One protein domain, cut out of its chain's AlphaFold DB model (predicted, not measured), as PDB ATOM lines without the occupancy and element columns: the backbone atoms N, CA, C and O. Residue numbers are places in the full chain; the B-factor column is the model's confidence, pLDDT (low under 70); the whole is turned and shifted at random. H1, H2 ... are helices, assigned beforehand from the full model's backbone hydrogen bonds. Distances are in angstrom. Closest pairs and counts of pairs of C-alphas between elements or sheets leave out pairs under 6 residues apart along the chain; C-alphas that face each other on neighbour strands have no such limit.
ATOM      1  N   CYS A  23     133.749 170.821 125.478       95.50
ATOM      2  CA  CYS A  23     133.605 172.135 126.106       95.50
ATOM      3  C   CYS A  23     132.472 172.251 127.134       95.50
ATOM      4  O   CYS A  23     132.361 173.298 127.764       95.50
ATOM      5  N   ALA A  24     131.677 171.201 127.356       94.31
ATOM      6  CA  ALA A  24     130.537 171.178 128.283       94.31
ATOM      7  C   ALA A  24     129.446 172.238 128.014       94.31
ATOM      8  O   ALA A  24     128.600 172.472 128.873       94.31
ATOM      9  N   GLU A  25     129.446 172.848 126.827       95.31
ATOM     10  CA  GLU A  25     128.432 173.800 126.362       95.31
ATOM     11  C   GLU A  25     127.430 173.096 125.436       95.31
ATOM     12  O   GLU A  25     127.776 172.115 124.770       95.31
ATOM     13  N   ILE A  26     126.200 173.599 125.368       96.25
ATOM     14  CA  ILE A  26     125.223 173.155 124.369       96.25
ATOM     15  C   ILE A  26     125.466 173.953 123.088       96.25
ATOM     16  O   ILE A  26     125.218 175.155 123.043       96.25
ATOM     17  N   HIS A  27     125.948 173.286 122.043       95.12
ATOM     18  CA  HIS A  27     126.110 173.880 120.721       95.12
ATOM     19  C   HIS A  27     125.912 172.822 119.635       95.12
ATOM     20  O   HIS A  27     126.066 171.623 119.887       95.12
ATOM     21  N   ASP A  28     125.572 173.271 118.430       96.69
ATOM     22  CA  ASP A  28     125.526 172.397 117.260       96.69
ATOM     23  C   ASP A  28     126.943 171.851 116.959       96.69
ATOM     24  O   ASP A  28     127.908 172.617 117.060       96.69
ATOM     25  N   PRO A  29     127.116 170.556 116.627       96.06
ATOM     26  CA  PRO A  29     128.429 169.971 116.346       96.06
ATOM     27  C   PRO A  29     129.229 170.672 115.241       96.06
ATOM     28  O   PRO A  29     130.456 170.609 115.265       96.06
ATOM     29  N   GLU A  30     128.571 171.345 114.297       97.12
ATOM     30  CA  GLU A  30     129.230 172.093 113.221       97.12
ATOM     31  C   GLU A  30     129.778 173.447 113.700       97.12
ATOM     32  O   GLU A  30     130.645 174.035 113.051       97.12
ATOM     33  N   GLN A  31     129.332 173.925 114.864       97.75
ATOM     34  CA  GLN A  31     129.779 175.171 115.487       97.75
ATOM     35  C   GLN A  31     131.057 174.962 116.317       97.75
ATOM     36  O   GLN A  31     131.309 173.855 116.810       97.75
ATOM     37  N   PRO A  32     131.880 176.014 116.493       97.94
ATOM     38  CA  PRO A  32     133.111 175.916 117.261       97.94
ATOM     39  C   PRO A  32     132.869 175.512 118.708       97.94
ATOM     40  O   PRO A  32     131.842 175.822 119.312       97.94
ATOM     41  N   HIS A  33     133.888 174.901 119.306       97.81
ATOM     42  CA  HIS A  33     133.925 174.759 120.752       97.81
ATOM     43  C   HIS A  33     133.930 176.133 121.426       97.81
ATOM     44  O   HIS A  33     134.533 177.094 120.943       97.81
ATOM     45  N   ASN A  34     133.323 176.227 122.608       96.06
ATOM     46  CA  ASN A  34     133.418 177.442 123.402       96.06
ATOM     47  C   ASN A  34     134.861 177.620 123.918       96.06
ATOM     48  O   ASN A  34     135.251 177.012 124.918       96.06
ATOM     49  N   LYS A  35     135.656 178.489 123.273       96.25
ATOM     50  CA  LYS A  35     137.047 178.786 123.673       96.25
ATOM     51  C   LYS A  35     137.156 179.306 125.117       96.25
ATOM     52  O   LYS A  35     138.199 179.158 125.757       96.25
ATOM     53  N   ALA A  36     136.107 179.946 125.635       93.19
ATOM     54  CA  ALA A  36     136.063 180.462 127.002       93.19
ATOM     55  C   ALA A  36     135.677 179.395 128.042       93.19
ATOM     56  O   ALA A  36     135.850 179.632 129.237       93.19
ATOM     57  N   SER A  37     135.209 178.214 127.619       94.56
ATOM     58  CA  SER A  37     134.919 177.114 128.538       94.56
ATOM     59  C   SER A  37     136.185 176.655 129.257       94.56
ATOM     60  O   SER A  37     137.173 176.266 128.628       94.56
ATOM     61  N   LEU A  38     136.132 176.622 130.591       92.88
ATOM     62  CA  LEU A  38     137.219 176.082 131.409       92.88
ATOM     63  C   LEU A  38     137.459 174.598 131.106       92.88
ATOM     64  O   LEU A  38     138.607 174.161 131.074       92.88
ATOM     65  N   VAL A  39     136.401 173.826 130.830       93.00
ATOM     66  CA  VAL A  39     136.533 172.405 130.475       93.00
ATOM     67  C   VAL A  39     137.361 172.260 129.202       93.00
ATOM     68  O   VAL A  39     138.331 171.502 129.194       93.00
ATOM     69  N   TYR A  40     137.042 173.045 128.171       95.00
ATOM     70  CA  TYR A  40     137.785 173.024 126.913       95.00
ATOM     71  C   TYR A  40     139.232 173.484 127.096       95.00
ATOM     72  O   TYR A  40     140.155 172.800 126.659       95.00
ATOM     73  N   GLN A  41     139.452 174.594 127.806       95.31
ATOM     74  CA  GLN A  41     140.794 175.127 128.056       95.31
ATOM     75  C   GLN A  41     141.705 174.111 128.750       95.31
ATOM     76  O   GLN A  41     142.828 173.895 128.295       95.31
ATOM     77  N   TYR A  42     141.229 173.458 129.814       92.62
ATOM     78  CA  TYR A  42     142.037 172.491 130.557       92.62
ATOM     79  C   TYR A  42     142.168 171.143 129.839       92.62
ATOM     80  O   TYR A  42     143.237 170.535 129.905       92.62
ATOM     81  N   LYS A  43     141.146 170.679 129.105       91.44
ATOM     82  CA  LYS A  43     141.273 169.488 128.243       91.44
ATOM     83  C   LYS A  43     142.307 169.705 127.147       91.44
ATOM     84  O   LYS A  43     143.203 168.877 126.973       91.44
ATOM     85  N   PHE A  44     142.222 170.838 126.457       94.88
ATOM     86  CA  PHE A  44     143.167 171.199 125.412       94.88
ATOM     87  C   PHE A  44     144.582 171.362 125.982       94.88
ATOM     88  O   PHE A  44     145.523 170.795 125.432       94.88
ATOM     89  N   TYR A  45     144.737 172.036 127.128       94.56
ATOM     90  CA  TYR A  45     146.031 172.178 127.804       94.56
ATOM     91  C   TYR A  45     146.643 170.826 128.181       94.56
ATOM     92  O   TYR A  45     147.807 170.582 127.879       94.56
ATOM     93  N   ASN A  46     145.867 169.915 128.768       89.44
ATOM     94  CA  ASN A  46     146.364 168.584 129.120       89.44
ATOM     95  C   ASN A  46     146.817 167.777 127.897       89.44
ATOM     96  O   ASN A  46     147.741 166.975 128.005       89.44
ATOM     97  N   LYS A  47     146.173 167.983 126.742       91.94
ATOM     98  CA  LYS A  47     146.493 167.278 125.495       91.94
ATOM     99  C   LYS A  47     147.658 167.909 124.725       91.94
ATOM    100  O   LYS A  47     148.439 167.184 124.119       91.94
ATOM    101  N   HIS A  48     147.771 169.238 124.729       94.44
ATOM    102  CA  HIS A  48     148.667 169.987 123.838       94.44
ATOM    103  C   HIS A  48     149.746 170.811 124.559       94.44
ATOM    104  O   HIS A  48     150.610 171.381 123.899       94.44
ATOM    105  N   GLY A  49     149.707 170.915 125.890       94.12
ATOM    106  CA  GLY A  49     150.665 171.690 126.689       94.12
ATOM    107  C   GLY A  49     150.530 173.214 126.568       94.12
ATOM    108  O   GLY A  49     151.406 173.943 127.030       94.12
ATOM    109  N   ARG A  50     149.452 173.716 125.948       97.12
ATOM    110  CA  ARG A  50     149.144 175.148 125.776       97.12
ATOM    111  C   ARG A  50     147.640 175.395 125.828       97.12
ATOM    112  O   ARG A  50     146.863 174.480 125.584       97.12
ATOM    113  N   PHE A  51     147.220 176.629 126.096       95.81
ATOM    114  CA  PHE A  51     145.806 177.000 125.991       95.81
ATOM    115  C   PHE A  51     145.355 177.117 124.519       95.81
ATOM    116  O   PHE A  51     146.185 177.406 123.646       95.81
ATOM    117  N   PRO A  52     144.060 176.880 124.227       97.31
ATOM    118  CA  PRO A  52     143.535 176.926 122.868       97.31
ATOM    119  C   PRO A  52     143.375 178.361 122.347       97.31
ATOM    120  O   PRO A  52     143.056 179.302 123.084       97.31
ATOM    121  N   THR A  53     143.541 178.507 121.039       97.38
ATOM    122  CA  THR A  53     143.165 179.683 120.248       97.38
ATOM    123  C   THR A  53     141.740 179.529 119.703       97.38
ATOM    124  O   THR A  53     141.132 178.466 119.809       97.38
ATOM    125  N   TRP A  54     141.188 180.584 119.094       97.50
ATOM    126  CA  TRP A  54     139.921 180.466 118.358       97.50
ATOM    127  C   TRP A  54     140.044 179.562 117.123       97.50
ATOM    128  O   TRP A  54     139.094 178.858 116.804       97.50
ATOM    129  N   ALA A  55     141.218 179.506 116.484       97.44
ATOM    130  CA  ALA A  55     141.473 178.574 115.385       97.44
ATOM    131  C   ALA A  55     141.414 177.109 115.856       97.44
ATOM    132  O   ALA A  55     140.810 176.277 115.187       97.44
ATOM    133  N   ASP A  56     141.951 176.804 117.044       97.88
ATOM    134  CA  ASP A  56     141.840 175.465 117.641       97.88
ATOM    135  C   ASP A  56     140.382 175.099 117.965       97.88
ATOM    136  O   ASP A  56     139.961 173.963 117.757       97.88
ATOM    137  N   ALA A  57     139.599 176.071 118.449       97.81
ATOM    138  CA  ALA A  57     138.182 175.886 118.761       97.81
ATOM    139  C   ALA A  57     137.319 175.621 117.516       97.81
ATOM    140  O   ALA A  57     136.287 174.963 117.621       97.81
ATOM    141  N   MET A  58     137.759 176.117 116.356       97.75
ATOM    142  CA  MET A  58     137.127 175.930 115.048       97.75
ATOM    143  C   MET A  58     137.750 174.790 114.226       97.75
ATOM    144  O   MET A  58     137.409 174.632 113.056       97.75
ATOM    145  N   ALA A  59     138.686 174.008 114.778       97.19
ATOM    146  CA  ALA A  59     139.477 173.063 113.986       97.19
ATOM    147  C   ALA A  59     138.619 172.023 113.239       97.19
ATOM    148  O   ALA A  59     138.970 171.629 112.126       97.19
ATOM    149  N   HIS A  60     137.491 171.608 113.829       96.06
ATOM    150  CA  HIS A  60     136.544 170.664 113.227       96.06
ATOM    151  C   HIS A  60     135.497 171.319 112.318       96.06
ATOM    152  O   HIS A  60     134.783 170.605 111.620       96.06
ATOM    153  N   CYS A  61     135.379 172.647 112.336       97.94
ATOM    154  CA  CYS A  61     134.374 173.367 111.566       97.94
ATOM    155  C   CYS A  61     134.677 173.329 110.061       97.94
ATOM    156  O   CYS A  61     135.835 173.228 109.637       97.94
ATOM    157  N   SER A  62     133.626 173.484 109.252       98.00
ATOM    158  CA  SER A  62     133.763 173.725 107.814       98.00
ATOM    159  C   SER A  62     134.472 175.059 107.544       98.00
ATOM    160  O   SER A  62     134.502 175.946 108.402       98.00
ATOM    161  N   ASP A  63     135.018 175.230 106.341       97.38
ATOM    162  CA  ASP A  63     135.660 176.493 105.958       97.38
ATOM    163  C   ASP A  63     134.661 177.655 105.910       97.38
ATOM    164  O   ASP A  63     134.994 178.776 106.288       97.38
ATOM    165  N   GLU A  64     133.411 177.381 105.530       97.56
ATOM    166  CA  GLU A  64     132.332 178.365 105.585       97.56
ATOM    167  C   GLU A  64     132.086 178.837 107.023       97.56
ATOM    168  O   GLU A  64     132.133 180.037 107.298       97.56
ATOM    169  N   THR A  65     131.907 177.902 107.959       97.94
ATOM    170  CA  THR A  65     131.689 178.219 109.376       97.94
ATOM    171  C   THR A  65     132.890 178.945 109.981       97.94
ATOM    172  O   THR A  65     132.711 179.918 110.713       97.94
ATOM    173  N   LYS A  66     134.120 178.526 109.652       98.19
ATOM    174  CA  LYS A  66     135.344 179.225 110.071       98.19
ATOM    175  C   LYS A  66     135.322 180.681 109.617       98.19
ATOM    176  O   LYS A  66     135.512 181.569 110.440       98.19
ATOM    177  N   ASN A  67     135.050 180.933 108.338       97.31
ATOM    178  CA  ASN A  67     135.041 182.288 107.785       97.31
ATOM    179  C   ASN A  67     133.965 183.172 108.430       97.31
ATOM    180  O   ASN A  67     134.246 184.319 108.775       97.31
ATOM    181  N   GLN A  68     132.766 182.628 108.662       97.69
ATOM    182  CA  GLN A  68     131.692 183.342 109.361       97.69
ATOM    183  C   GLN A  68     132.121 183.769 110.772       97.69
ATOM    184  O   GLN A  68     131.955 184.928 111.150       97.69
ATOM    185  N   TRP A  69     132.725 182.857 111.539       97.56
ATOM    186  CA  TRP A  69     133.186 183.161 112.893       97.56
ATOM    187  C   TRP A  69     134.396 184.090 112.928       97.56
ATOM    188  O   TRP A  69     134.484 184.916 113.832       97.56
ATOM    189  N   VAL A  70     135.314 183.998 111.964       97.69
ATOM    190  CA  VAL A  70     136.443 184.933 111.857       97.69
ATOM    191  C   VAL A  70     135.948 186.360 111.638       97.69
ATOM    192  O   VAL A  70     136.390 187.259 112.354       97.69
ATOM    193  N   GLU A  71     135.008 186.575 110.713       97.56
ATOM    194  CA  GLU A  71     134.445 187.911 110.495       97.56
ATOM    195  C   GLU A  71     133.646 188.392 111.712       97.56
ATOM    196  O   GLU A  71     133.851 189.521 112.153       97.56
ATOM    197  N   ALA A  72     132.841 187.529 112.341       96.69
ATOM    198  CA  ALA A  72     132.118 187.893 113.560       96.69
ATOM    199  C   ALA A  72     133.071 188.285 114.707       96.69
ATOM    200  O   ALA A  72     132.884 189.308 115.354       96.69
ATOM    201  N   LEU A  73     134.129 187.509 114.960       96.44
ATOM    202  CA  LEU A  73     135.097 187.773 116.034       96.44
ATOM    203  C   LEU A  73     135.901 189.059 115.801       96.44
ATOM    204  O   LEU A  73     136.239 189.768 116.755       96.44
ATOM    205  N   LYS A  74     136.169 189.394 114.540       97.25
ATOM    206  CA  LYS A  74     136.854 190.624 114.145       97.25
ATOM    207  C   LYS A  74     136.057 191.876 114.508       97.25
ATOM    208  O   LYS A  74     136.672 192.865 114.904       97.25
ATOM    209  N   GLU A  75     134.722 191.830 114.472       97.12
ATOM    210  CA  GLU A  75     133.863 192.928 114.953       97.12
ATOM    211  C   GLU A  75     134.072 193.220 116.449       97.12
ATOM    212  O   GLU A  75     133.937 194.361 116.888       97.12
ATOM    213  N   TYR A  76     134.499 192.216 117.220       95.44
ATOM    214  CA  TYR A  76     134.862 192.342 118.637       95.44
ATOM    215  C   TYR A  76     136.362 192.610 118.861       95.44
ATOM    216  O   TYR A  76     136.847 192.519 119.989       95.44
ATOM    217  N   GLY A  77     137.123 192.921 117.806       97.06
ATOM    218  CA  GLY A  77     138.564 193.184 117.881       97.06
ATOM    219  C   GLY A  77     139.427 191.935 118.088       97.06
ATOM    220  O   GLY A  77     140.599 192.047 118.452       97.06
ATOM    221  N   ILE A  78     138.874 190.739 117.867       95.94
ATOM    222  CA  ILE A  78     139.590 189.471 118.003       95.94
ATOM    223  C   ILE A  78     140.096 189.043 116.625       95.94
ATOM    224  O   ILE A  78     139.322 188.643 115.760       95.94
ATOM    225  N   ILE A  79     141.414 189.093 116.430       95.44
ATOM    226  CA  ILE A  79     142.055 188.626 115.195       95.44
ATOM    227  C   ILE A  79     142.351 187.131 115.322       95.44
ATOM    228  O   ILE A  79     143.039 186.697 116.249       95.44
ATOM    229  N   VAL A  80     141.838 186.347 114.377       95.50
ATOM    230  CA  VAL A  80     142.081 184.906 114.290       95.50
ATOM    231  C   VAL A  80     142.952 184.616 113.077       95.50
ATOM    232  O   VAL A  80     142.605 184.977 111.958       95.50
ATOM    233  N   ASN A  81     144.060 183.914 113.304       91.44
ATOM    234  CA  ASN A  81     144.899 183.393 112.233       91.44
ATOM    235  C   ASN A  81     144.503 181.934 111.988       91.44
ATOM    236  O   ASN A  81     144.800 181.069 112.814       91.44
ATOM    237  N   LEU A  82     143.787 181.683 110.892       83.44
ATOM    238  CA  LEU A  82     143.569 180.332 110.381       83.44
ATOM    239  C   LEU A  82     144.861 179.927 109.660       83.44
ATOM    240  O   LEU A  82     145.181 180.499 108.620       83.44
ATOM    241  N   ASN A  83     145.642 179.040 110.273       64.19
ATOM    242  CA  ASN A  83     146.871 178.502 109.682       64.19
ATOM    243  C   ASN A  83     146.561 177.333 108.751       64.19
ATOM    244  O   ASN A  83     145.690 176.518 109.133       64.19
TER     245      ASN A  83
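AT A GLANCE: This is residues 23 to 83 of the 83 residues of an uncharacterized protein of Thermoanaerobacterales bacterium (UniProt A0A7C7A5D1). Two helices, H1 and H3, sit at opposite ends of a rounded body, with the short H2 and loops between them; the stretch after H3 folds back beside it. Residues 23 to 37, a long stretch with no named element, loop out at one side. The printed part has 61 residues and three named helices in the order H1, H2, H3, and is all helix by class, though under half of its residues, 28, are in them. It is compact, with a radius of gyration of the C-alphas of 11.4 A and spans of 29 by 22 by 20 A.

HOW THE PARTS SIT: H3, residues 63 to 75, and H2, residues 54 to 57, are near each other, their closest C-alphas 8.1 A apart. H1, residues 38 to 48, is apart from H2 and H3. In H1 and H3 every O i to N i+4 pair is within hydrogen-bond range; H2 is too short for such a pair.

IN THESE COORDINATES: H3 is 18.8 A long and ends at C-alpha 75 (133.863, 192.928, 114.953). H1, 15.0 A long, begins at C-alpha 38 (137.219, 176.082, 131.409). H2 is 4.9 A long.

THE WHOLE: The C-alphas farthest apart, of Asn 46 and Glu 75, are 30.8 A apart. The printed part has no cut, and both links are tight. Mean pLDDT of the printed part is 95.2; residue 83 is under 70.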